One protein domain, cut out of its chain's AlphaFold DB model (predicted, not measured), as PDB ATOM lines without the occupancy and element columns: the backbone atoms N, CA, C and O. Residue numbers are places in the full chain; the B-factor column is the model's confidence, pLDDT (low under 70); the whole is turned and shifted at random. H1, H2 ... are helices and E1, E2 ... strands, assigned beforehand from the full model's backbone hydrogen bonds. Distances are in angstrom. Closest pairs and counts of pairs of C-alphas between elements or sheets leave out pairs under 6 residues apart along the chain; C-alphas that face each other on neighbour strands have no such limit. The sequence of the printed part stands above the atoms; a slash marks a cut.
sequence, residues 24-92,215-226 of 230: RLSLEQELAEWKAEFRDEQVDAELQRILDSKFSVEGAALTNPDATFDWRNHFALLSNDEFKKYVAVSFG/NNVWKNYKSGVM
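AT A GLANCE: This is residues 24 to 92 and 215 to 226 of the 230 residues of the protein "Pept_C1 domain-containing protein" of Aphanomyces astaci (UniProt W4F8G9). A long arm runs out of a small body: H1 and residues 41 to 44 of H2 stick out, with H1 and H2 joined as a wide V by residues 38 to 40. In the body, the later part of H2 packs on the short helix H4 and on a small ribbon of two strands, E1 and E2, with H3 on the side of H4 away from H2. The printed part has 81 residues, with four named helices and two named strands in the order H1, H2, E1, H3, H4, E2; the class is mostly helix, and the sheet, E1 - E2, is antiparallel. The whole is extended, with a radius of gyration of the C-alphas of 18.2 A, and flat, spanning 58 by 32 by 16 A.

HOW THE PARTS SIT: The sheet pairs E1, residues 67 to 69, with E2, residues 221 to 224, antiparallel at 156 degrees between their directions. C-alphas 67 and 224 face each other at 4.1 A, and N 68 and O 223 are 2.8 A apart, within hydrogen-bond range, as are N 222 and O 68 at 2.9 A. The closest C-alphas of E1 and H2, residues 41 to 63, are those of Phe 69 and Val 57, 5.7 A apart. H2 and E2 are only just apart, at 8.4 A. H4, residues 216 to 220, touches H2, which meets it with residues 53 to 60 alone; the closest C-alphas are those of Val 217 and Ala 60, 5.5 A apart. H3, residues 80 to 87, and H4 only just touch, with 3 pairs of C-alphas within 8 A, the closest being Asn 80 and Asn 216 at 6.0 A. H2 and H3 are apart. H1, residues 24 to 37, touches no helix. In H1, H2, H3 and H4 every O i to N i+4 pair is within hydrogen-bond range.

IN THESE COORDINATES: H2, the longest helix, measures 33.4 A from C-alpha 41 to C-alpha 63, which is at (17.977, 30.500, -4.351). H1 measures 19.8 A from its C-alpha 24 at (-10.099, 45.359, -47.112), and H3 10.5 A. H4 measures 6.2 A, E1 6.8 A and E2 8.6 A, with C-alpha 224 at (16.468, 41.442, 2.161).

THE WHOLE: The C-alphas of Arg 24 and Phe 91, the two farthest apart, are 61.0 A apart. Without residues 24 to 44, which stand free, the body of 60 residues spans 31 by 30 by 16 A. Residues 93 to 214 are not printed, and C-alphas 92 and 215 are 15.7 A apart across this cut, which lies in the link from H3 to H4. Of the links that are printed whole, E1 to H3 is short and the others are tight. The mean pLDDT of the printed part is 90.9, and residues 90 to 92 are under 70.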
ATOM      1  N   ARG A  24     -10.536  45.126 -48.485       89.56
ATOM      2  CA  ARG A  24     -10.099  45.359 -47.112       89.56
ATOM      3  C   ARG A  24      -9.243  44.204 -46.590       89.56
ATOM      4  O   ARG A  24      -8.234  44.467 -45.945       89.56
ATOM      5  N   LEU A  25      -9.626  42.960 -46.872       92.25
ATOM      6  CA  LEU A  25      -8.877  41.775 -46.456       92.25
ATOM      7  C   LEU A  25      -7.480  41.742 -47.096       92.25
ATOM      8  O   LEU A  25      -6.510  41.454 -46.399       92.25
ATOM      9  N   SER A  26      -7.367  42.108 -48.380       94.62
ATOM     10  CA  SER A  26      -6.073  42.243 -49.071       94.62
ATOM     11  C   SER A  26      -5.172  43.260 -48.372       94.62
ATOM     12  O   SER A  26      -4.031  42.956 -48.036       94.62
ATOM     13  N   LEU A  27      -5.700  44.450 -48.065       93.12
ATOM     14  CA  LEU A  27      -4.938  45.491 -47.367       93.12
ATOM     15  C   LEU A  27      -4.549  45.086 -45.937       93.12
ATOM     16  O   LEU A  27      -3.488  45.474 -45.448       93.12
ATOM     17  N   GLU A  28      -5.394  44.319 -45.243       91.69
ATOM     18  CA  GLU A  28      -5.078  43.778 -43.917       91.69
ATOM     19  C   GLU A  28      -3.944  42.742 -43.981       91.69
ATOM     20  O   GLU A  28      -3.069  42.753 -43.110       91.69
ATOM     21  N   GLN A  29      -3.911  41.897 -45.019       95.81
ATOM     22  CA  GLN A  29      -2.804  40.967 -45.272       95.81
ATOM     23  C   GLN A  29      -1.506  41.703 -45.615       95.81
ATOM     24  O   GLN A  29      -0.492  41.449 -44.970       95.81
ATOM     25  N   GLU A  30      -1.544  42.672 -46.532       94.81
ATOM     26  CA  GLU A  30      -0.375  43.490 -46.888       94.81
ATOM     27  C   GLU A  30       0.185  44.241 -45.672       94.81
ATOM     28  O   GLU A  30       1.396  44.295 -45.465       94.81
ATOM     29  N   LEU A  31      -0.682  44.778 -44.806       90.94
ATOM     30  CA  LEU A  31      -0.253  45.412 -43.559       90.94
ATOM     31  C   LEU A  31       0.386  44.406 -42.594       90.94
ATOM     32  O   LEU A  31       1.308  44.768 -41.862       90.94
ATOM     33  N   ALA A  32      -0.113  43.170 -42.539       91.00
ATOM     34  CA  ALA A  32       0.462  42.123 -41.701       91.00
ATOM     35  C   ALA A  32       1.842  41.685 -42.214       91.00
ATOM     36  O   ALA A  32       2.763  41.561 -41.409       91.00
ATOM     37  N   GLU A  33       1.998  41.518 -43.529       93.50
ATOM     38  CA  GLU A  33       3.278  41.233 -44.185       93.50
ATOM     39  C   GLU A  33       4.268  42.380 -43.978       93.50
ATOM     40  O   GLU A  33       5.369  42.148 -43.489       93.50
ATOM     41  N   TRP A  34       3.844  43.627 -44.205       90.44
ATOM     42  CA  TRP A  34       4.662  44.812 -43.942       90.44
ATOM     43  C   TRP A  34       5.077  44.895 -42.470       90.44
ATOM     44  O   TRP A  34       6.230  45.154 -42.155       90.44
ATOM     45  N   LYS A  35       4.167  44.622 -41.526       85.88
ATOM     46  CA  LYS A  35       4.507  44.573 -40.094       85.88
ATOM     47  C   LYS A  35       5.425  43.412 -39.731       85.88
ATOM     48  O   LYS A  35       6.051  43.477 -38.680       85.88
ATOM     49  N   ALA A  36       5.449  42.338 -40.513       86.31
ATOM     50  CA  ALA A  36       6.372  41.232 -40.316       86.31
ATOM     51  C   ALA A  36       7.754  41.554 -40.900       86.31
ATOM     52  O   ALA A  36       8.751  41.256 -40.252       86.31
ATOM     53  N   GLU A  37       7.806  42.201 -42.067       86.69
ATOM     54  CA  GLU A  37       9.037  42.610 -42.757       86.69
ATOM     55  C   GLU A  37       9.728  43.793 -42.067       86.69
ATOM     56  O   GLU A  37      10.934  43.772 -41.848       86.69
ATOM     57  N   PHE A  38       8.957  44.811 -41.688       83.62
ATOM     58  CA  PHE A  38       9.442  46.052 -41.080       83.62
ATOM     59  C   PHE A  38       9.164  46.108 -39.577       83.62
ATOM     60  O   PHE A  38       9.075  47.193 -38.993       83.62
ATOM     61  N   ARG A  39       8.990  44.945 -38.935       80.12
ATOM     62  CA  ARG A  39       8.982  44.873 -37.474       80.12
ATOM     63  C   ARG A  39      10.290  45.457 -36.964       80.12
ATOM     64  O   ARG A  39      11.359  45.103 -37.450       80.12
ATOM     65  N   ASP A  40      10.199  46.337 -35.979       80.62
ATOM     66  CA  ASP A  40      11.389  46.919 -35.381       80.62
ATOM     67  C   ASP A  40      12.148  45.843 -34.585       80.62
ATOM     68  O   ASP A  40      11.743  45.467 -33.483       80.62
ATOM     69  N   GLU A  41      13.243  45.332 -35.155       81.88
ATOM     70  CA  GLU A  41      14.131  44.362 -34.503       81.88
ATOM     71  C   GLU A  41      14.635  44.871 -33.143       81.88
ATOM     72  O   GLU A  41      14.891  44.072 -32.238       81.88
ATOM     73  N   GLN A  42      14.739  46.194 -32.960       81.94
ATOM     74  CA  GLN A  42      15.116  46.782 -31.680       81.94
ATOM     75  C   GLN A  42      14.051  46.506 -30.613       81.94
ATOM     76  O   GLN A  42      14.393  46.155 -29.483       81.94
ATOM     77  N   VAL A  43      12.768  46.600 -30.972       87.81
ATOM     78  CA  VAL A  43      11.659  46.310 -30.054       87.81
ATOM     79  C   VAL A  43      11.668  44.837 -29.655       87.81
ATOM     80  O   VAL A  43      11.537  44.530 -28.470       87.81
ATOM     81  N   ASP A  44      11.877  43.919 -30.598       89.00
ATOM     82  CA  ASP A  44      11.945  42.486 -30.285       89.00
ATOM     83  C   ASP A  44      13.147  42.154 -29.382       89.00
ATOM     84  O   ASP A  44      13.011  41.407 -28.407       89.00
ATOM     85  N   ALA A  45      14.309  42.765 -29.637       89.88
ATOM     86  CA  ALA A  45      15.487  42.616 -28.785       89.88
ATOM     87  C   ALA A  45      15.254  43.163 -27.363       89.88
ATOM     88  O   ALA A  45      15.662  42.537 -26.380       89.88
ATOM     89  N   GLU A  46      14.583  44.308 -27.222       93.06
ATOM     90  CA  GLU A  46      14.210  44.886 -25.925       93.06
ATOM     91  C   GLU A  46      13.185  44.017 -25.177       93.06
ATOM     92  O   GLU A  46      13.325  43.796 -23.969       93.06
ATOM     93  N   LEU A  47      12.195  43.456 -25.880       92.81
ATOM     94  CA  LEU A  47      11.226  42.518 -25.304       92.81
ATOM     95  C   LEU A  47      11.906  41.243 -24.798       92.81
ATOM     96  O   LEU A  47      11.603  40.800 -23.685       92.81
ATOM     97  N   GLN A  48      12.856  40.693 -25.560       93.88
ATOM     98  CA  GLN A  48      13.646  39.541 -25.128       93.88
ATOM     99  C   GLN A  48      14.464  39.869 -23.872       93.88
ATOM    100  O   GLN A  48      14.447  39.105 -22.910       93.88
ATOM    101  N   ARG A  49      15.095  41.050 -23.810       95.44
ATOM    102  CA  ARG A  49      15.840  41.506 -22.619       95.44
ATOM    103  C   ARG A  49      14.942  41.608 -21.378       95.44
ATOM    104  O   ARG A  49      15.354  41.213 -20.285       95.44
ATOM    105  N   ILE A  50      13.702  42.085 -21.525       95.38
ATOM    106  CA  ILE A  50      12.721  42.097 -20.425       95.38
ATOM    107  C   ILE A  50      12.339  40.672 -20.008       95.38
ATOM    108  O   ILE A  50      12.238  40.401 -18.808       95.38
ATOM    109  N   LEU A  51      12.112  39.771 -20.967       95.81
ATOM    110  CA  LEU A  51      11.793  38.368 -20.695       95.81
ATOM    111  C   LEU A  51      12.921  37.689 -19.901       95.81
ATOM    112  O   LEU A  51      12.657  37.095 -18.854       95.81
ATOM    113  N   ASP A  52      14.171  37.872 -20.325       95.25
ATOM    114  CA  ASP A  52      15.355  37.322 -19.659       95.25
ATOM    115  C   ASP A  52      15.528  37.878 -18.237       95.25
ATOM    116  O   ASP A  52      15.859  37.143 -17.300       95.25
ATOM    117  N   SER A  53      15.274  39.177 -18.040       95.38
ATOM    118  CA  SER A  53      15.333  39.808 -16.716       95.38
ATOM    119  C   SER A  53      14.244  39.282 -15.776       95.38
ATOM    120  O   SER A  53      14.523  39.056 -14.599       95.38
ATOM    121  N   LYS A  54      13.030  39.014 -16.277       96.19
ATOM    122  CA  LYS A  54      11.967  38.364 -15.487       96.19
ATOM    123  C   LYS A  54      12.350  36.942 -15.085       96.19
ATOM    124  O   LYS A  54      12.246  36.605 -13.910       96.19
ATOM    125  N   PHE A  55      12.856  36.148 -16.026       96.19
ATOM    126  CA  PHE A  55      13.313  34.786 -15.745       96.19
ATOM    127  C   PHE A  55      14.457  34.768 -14.718       96.19
ATOM    128  O   PHE A  55      14.479  33.963 -13.791       96.19
ATOM    129  N   SER A  56      15.381  35.724 -14.826       94.69
ATOM    130  CA  SER A  56      16.482  35.889 -13.872       94.69
ATOM    131  C   SER A  56      16.001  36.211 -12.453       94.69
ATOM    132  O   SER A  56      16.573  35.711 -11.487       94.69
ATOM    133  N   VAL A  57      14.954  37.034 -12.320       96.12
ATOM    134  CA  VAL A  57      14.318  37.349 -11.029       96.12
ATOM    135  C   VAL A  57      13.714  36.100 -10.391       96.12
ATOM    136  O   VAL A  57      13.912  35.880  -9.199       96.12
ATOM    137  N   GLU A  58      13.019  35.273 -11.174       95.25
ATOM    138  CA  GLU A  58      12.439  34.016 -10.688       95.25
ATOM    139  C   GLU A  58      13.528  33.064 -10.182       95.25
ATOM    140  O   GLU A  58      13.435  32.559  -9.064       95.25
ATOM    141  N   GLY A  59      14.607  32.888 -10.952       93.56
ATOM    142  CA  GLY A  59      15.746  32.063 -10.544       93.56
ATOM    143  C   GLY A  59      16.428  32.563  -9.266       93.56
ATOM    144  O   GLY A  59      16.694  31.772  -8.362       93.56
ATOM    145  N   ALA A  60      16.666  33.874  -9.157       94.38
ATOM    146  CA  ALA A  60      17.301  34.473  -7.983       94.38
ATOM    147  C   ALA A  60      16.442  34.336  -6.715       94.38
ATOM    148  O   ALA A  60      16.974  34.053  -5.641       94.38
ATOM    149  N   ALA A  61      15.119  34.486  -6.838       95.38
ATOM    150  CA  ALA A  61      14.188  34.335  -5.722       95.38
ATOM    151  C   ALA A  61      14.133  32.894  -5.184       95.38
ATOM    152  O   ALA A  61      13.980  32.695  -3.982       95.38
ATOM    153  N   LEU A  62      14.303  31.883  -6.047       94.50
ATOM    154  CA  LEU A  62      14.334  30.476  -5.628       94.50
ATOM    155  C   LEU A  62      15.565  30.136  -4.777       94.50
ATOM    156  O   LEU A  62      15.478  29.304  -3.876       94.50
ATOM    157  N   THR A  63      16.711  30.761  -5.058       94.06
ATOM    158  CA  THR A  63      17.977  30.500  -4.351       94.06
ATOM    159  C   THR A  63      18.222  31.439  -3.169       94.06
ATOM    160  O   THR A  63      19.139  31.205  -2.379       94.06
ATOM    161  N   ASN A  64      17.398  32.480  -3.016       95.94
ATOM    162  CA  ASN A  64      17.508  33.495  -1.969       95.94
ATOM    163  C   ASN A  64      16.131  33.788  -1.342       95.94
ATOM    164  O   ASN A  64      15.538  34.828  -1.635       95.94
ATOM    165  N   PRO A  65      15.610  32.898  -0.476       95.56
ATOM    166  CA  PRO A  65      14.261  33.027   0.085       95.56
ATOM    167  C   PRO A  65      14.078  34.257   0.987       95.56
ATOM    168  O   PRO A  65      12.960  34.747   1.132       95.56
ATOM    169  N   ASP A  66      15.168  34.773   1.561       96.19
ATOM    170  CA  ASP A  66      15.164  35.947   2.441       96.19
ATOM    171  C   ASP A  66      15.428  37.267   1.689       96.19
ATOM    172  O   ASP A  66      15.539  38.328   2.313       96.19
ATOM    173  N   ALA A  67      15.532  37.227   0.355       96.50
ATOM    174  CA  ALA A  67      15.718  38.394  -0.501       96.50
ATOM    175  C   ALA A  67      14.538  38.604  -1.455       96.50
ATOM    176  O   ALA A  67      13.810  37.686  -1.827       96.50
ATOM    177  N   THR A  68      14.371  39.847  -1.895       97.12
ATOM    178  CA  THR A  68      13.424  40.223  -2.941       97.12
ATOM    179  C   THR A  68      14.162  40.787  -4.146       97.12
ATOM    180  O   THR A  68      15.175  41.484  -4.014       97.12
ATOM    181  N   PHE A  69      13.624  40.500  -5.329       97.00
ATOM    182  CA  PHE A  69      14.195  40.892  -6.612       97.00
ATOM    183  C   PHE A  69      13.135  41.572  -7.479       97.00
ATOM    184  O   PHE A  69      11.951  41.235  -7.417       97.00
ATOM    185  N   ASP A  70      13.549  42.547  -8.284       97.06
ATOM    186  CA  ASP A  70      12.662  43.295  -9.173       97.06
ATOM    187  C   ASP A  70      13.398  43.681 -10.453       97.06
ATOM    188  O   ASP A  70      14.401  44.396 -10.439       97.06
ATOM    189  N   TRP A  71      12.867  43.214 -11.581       95.19
ATOM    190  CA  TRP A  71      13.423  43.496 -12.899       95.19
ATOM    191  C   TRP A  71      13.208  44.957 -13.313       95.19
ATOM    192  O   TRP A  71      13.861  45.424 -14.240       95.19
ATOM    193  N   ARG A  72      12.303  45.699 -12.655       95.75
ATOM    194  CA  ARG A  72      12.015  47.112 -12.954       95.75
ATOM    195  C   ARG A  72      13.052  48.034 -12.324       95.75
ATOM    196  O   ARG A  72      12.767  48.786 -11.394       95.75
ATOM    197  N   ASN A  73      14.266  47.976 -12.850       93.88
ATOM    198  CA  ASN A  73      15.393  48.791 -12.416       93.88
ATOM    199  C   ASN A  73      16.113  49.421 -13.624       93.88
ATOM    200  O   ASN A  73      15.784  49.148 -14.779       93.88
ATOM    201  N   HIS A  74      17.106  50.277 -13.370       91.62
ATOM    202  CA  HIS A  74      17.840  50.992 -14.425       91.62
ATOM    203  C   HIS A  74      18.660  50.080 -15.359       91.62
ATOM    204  O   HIS A  74      19.152  50.546 -16.383       91.62
ATOM    205  N   PHE A  75      18.800  48.794 -15.031       94.81
ATOM    206  CA  PHE A  75      19.550  47.795 -15.790       94.81
ATOM    207  C   PHE A  75      18.644  46.747 -16.454       94.81
ATOM    208  O   PHE A  75      19.157  45.772 -16.998       94.81
ATOM    209  N   ALA A  76      17.317  46.938 -16.439       93.00
ATOM    210  CA  ALA A  76      16.330  45.978 -16.949       93.00
ATOM    211  C   ALA A  76      16.597  45.521 -18.392       93.00
ATOM    212  O   ALA A  76      16.367  44.361 -18.735       93.00
ATOM    213  N   LEU A  77      17.090  46.447 -19.221       94.44
ATOM    214  CA  LEU A  77      17.410  46.211 -20.624       94.44
ATOM    215  C   LEU A  77      18.868  45.809 -20.853       94.44
ATOM    216  O   LEU A  77      19.232  45.592 -21.997       94.44
ATOM    217  N   LEU A  78      19.714  45.693 -19.830       94.56
ATOM    218  CA  LEU A  78      21.071  45.178 -20.015       94.56
ATOM    219  C   LEU A  78      21.068  43.649 -19.972       94.56
ATOM    220  O   LEU A  78      20.550  43.037 -19.026       94.56
ATOM    221  N   SER A  79      21.723  43.026 -20.953       94.00
ATOM    222  CA  SER A  79      22.108  41.618 -20.842       94.00
ATOM    223  C   SER A  79      23.055  41.429 -19.650       94.00
ATOM    224  O   SER A  79      23.660  42.385 -19.156       94.00
ATOM    225  N   ASN A  80      23.205  40.199 -19.155       92.00
ATOM    226  CA  ASN A  80      24.114  39.956 -18.033       92.00
ATOM    227  C   ASN A  80      25.566  40.333 -18.375       92.00
ATOM    228  O   ASN A  80      26.268  40.895 -17.541       92.00
ATOM    229  N   ASP A  81      26.000  40.100 -19.614       92.19
ATOM    230  CA  ASP A  81      27.344  40.467 -20.065       92.19
ATOM    231  C   ASP A  81      27.529  41.983 -20.169       92.19
ATOM    232  O   ASP A  81      28.587  42.505 -19.813       92.19
ATOM    233  N   GLU A  82      26.509  42.708 -20.634       92.62
ATOM    234  CA  GLU A  82      26.511  44.174 -20.652       92.62
ATOM    235  C   GLU A  82      26.537  44.736 -19.228       92.62
ATOM    236  O   GLU A  82      27.331  45.629 -18.935       92.62
ATOM    237  N   PHE A  83      25.739  44.170 -18.320       92.56
ATOM    238  CA  PHE A  83      25.739  44.550 -16.911       92.56
ATOM    239  C   PHE A  83      27.083  44.248 -16.240       92.56
ATOM    240  O   PHE A  83      27.656  45.121 -15.592       92.56
ATOM    241  N   LYS A  84      27.654  43.058 -16.456       89.75
ATOM    242  CA  LYS A  84      28.986  42.688 -15.960       89.75
ATOM    243  C   LYS A  84      30.047  43.656 -16.470       89.75
ATOM    244  O   LYS A  84      30.862  44.131 -15.683       89.75
ATOM    245  N   LYS A  85      30.010  44.016 -17.755       87.12
ATOM    246  CA  LYS A  85      30.880  45.059 -18.322       87.12
ATOM    247  C   LYS A  85      30.610  46.438 -17.734       87.12
ATOM    248  O   LYS A  85      31.526  47.239 -17.717       87.12
ATOM    249  N   TYR A  86      29.407  46.730 -17.256       86.00
ATOM    250  CA  TYR A  86      29.086  47.999 -16.607       86.00
ATOM    251  C   TYR A  86      29.667  48.081 -15.183       86.00
ATOM    252  O   TYR A  86      30.229  49.108 -14.803       86.00
ATOM    253  N   VAL A  87      29.580  46.998 -14.397       85.62
ATOM    254  CA  VAL A  87      29.945  47.007 -12.963       85.62
ATOM    255  C   VAL A  87      31.341  46.456 -12.645       85.62
ATOM    256  O   VAL A  87      31.933  46.854 -11.644       85.62
ATOM    257  N   ALA A  88      31.907  45.578 -13.479       76.19
ATOM    258  CA  ALA A  88      33.147  44.847 -13.178       76.19
ATOM    259  C   ALA A  88      34.429  45.462 -13.780       76.19
ATOM    260  O   ALA A  88      35.509  44.883 -13.655       76.19
ATOM    261  N   VAL A  89      34.355  46.640 -14.414       71.38
ATOM    262  CA  VAL A  89      35.519  47.291 -15.067       71.38
ATOM    263  C   VAL A  89      36.646  47.606 -14.079       71.38
ATOM    264  O   VAL A  89      37.820  47.560 -14.445       71.38
ATOM    265  N   SER A  90      36.302  47.876 -12.818       67.94
ATOM    266  CA  SER A  90      37.215  48.385 -11.789       67.94
ATOM    267  C   SER A  90      38.446  47.515 -11.510       67.94
ATOM    268  O   SER A  90      39.436  48.036 -11.007       67.94
ATOM    269  N   PHE A  91      38.422  46.219 -11.845       63.56
ATOM    270  CA  PHE A  91      39.524  45.279 -11.578       63.56
ATOM    271  C   PHE A  91      40.084  44.602 -12.847       63.56
ATOM    272  O   PHE A  91      40.895  43.684 -12.762       63.56
ATOM    273  N   GLY A  92      39.699  45.068 -14.042       53.44
ATOM    274  CA  GLY A  92      39.971  44.403 -15.326       53.44
ATOM    275  C   GLY A  92      41.409  44.460 -15.868       53.44
ATOM    276  O   GLY A  92      41.633  44.078 -17.014       53.44
ATOM    277  N   ASN A 215      26.635  39.804 -11.928       91.88
ATOM    278  CA  ASN A 215      25.667  38.748 -12.231       91.88
ATOM    279  C   ASN A 215      24.205  39.209 -12.084       91.88
ATOM    280  O   ASN A 215      23.912  40.288 -11.565       91.88
ATOM    281  N   ASN A 216      23.277  38.365 -12.537       92.69
ATOM    282  CA  ASN A 216      21.849  38.671 -12.576       92.69
ATOM    283  C   ASN A 216      21.181  38.765 -11.190       92.69
ATOM    284  O   ASN A 216      20.156  39.442 -11.084       92.69
ATOM    285  N   VAL A 217      21.738  38.130 -10.149       94.56
ATOM    286  CA  VAL A 217      21.235  38.243  -8.768       94.56
ATOM    287  C   VAL A 217      21.432  39.682  -8.291       94.56
ATOM    288  O   VAL A 217      20.466  40.361  -7.947       94.56
ATOM    289  N   TRP A 218      22.661  40.198  -8.398       94.19
ATOM    290  CA  TRP A 218      22.975  41.591  -8.065       94.19
ATOM    291  C   TRP A 218      22.279  42.599  -8.982       94.19
ATOM    292  O   TRP A 218      21.828  43.637  -8.503       94.19
ATOM    293  N   LYS A 219      22.144  42.291 -10.281       94.81
ATOM    294  CA  LYS A 219      21.454  43.162 -11.249       94.81
ATOM    295  C   LYS A 219      20.014  43.474 -10.838       94.81
ATOM    296  O   LYS A 219      19.536  44.575 -11.092       94.81
ATOM    297  N   ASN A 220      19.326  42.504 -10.235       95.88
ATOM    298  CA  ASN A 220      17.898  42.593  -9.934       95.88
ATOM    299  C   ASN A 220      17.579  42.655  -8.432       95.88
ATOM    300  O   ASN A 220      16.403  42.628  -8.074       95.88
ATOM    301  N   TYR A 221      18.582  42.714  -7.553       96.50
ATOM    302  CA  TYR A 221      18.379  42.788  -6.104       96.50
ATOM    303  C   TYR A 221      17.586  44.043  -5.703       96.50
ATOM    304  O   TYR A 221      17.856  45.145  -6.186       96.50
ATOM    305  N   LYS A 222      16.623  43.879  -4.787       96.62
ATOM    306  CA  LYS A 222      15.776  44.970  -4.279       96.62
ATOM    307  C   LYS A 222      15.859  45.142  -2.766       96.62
ATOM    308  O   LYS A 222      15.998  46.272  -2.302       96.62
ATOM    309  N   SER A 223      15.750  44.065  -1.992       96.19
ATOM    310  CA  SER A 223      15.862  44.117  -0.527       96.19
ATOM    311  C   SER A 223      16.071  42.733   0.089       96.19
ATOM    312  O   SER A 223      15.944  41.725  -0.599       96.19
ATOM    313  N   GLY A 224      16.334  42.684   1.397       94.94
ATOM    314  CA  GLY A 224      16.468  41.442   2.161       94.94
ATOM    315  C   GLY A 224      17.907  40.937   2.236       94.94
ATOM    316  O   GLY A 224      18.851  41.713   2.099       94.94
ATOM    317  N   VAL A 225      18.080  39.645   2.503       93.06
ATOM    318  CA  VAL A 225      19.395  39.018   2.683       93.06
ATOM    319  C   VAL A 225      19.642  38.024   1.557       93.06
ATOM    320  O   VAL A 225      18.939  37.027   1.429       93.06
ATOM    321  N   MET A 226      20.661  38.293   0.739       91.69
ATOM    322  CA  MET A 226      21.126  37.348  -0.275       91.69
ATOM    323  C   MET A 226      22.003  36.281   0.383       91.69
ATOM    324  O   MET A 226      23.043  36.593   0.962       91.69
TER     325      MET A 226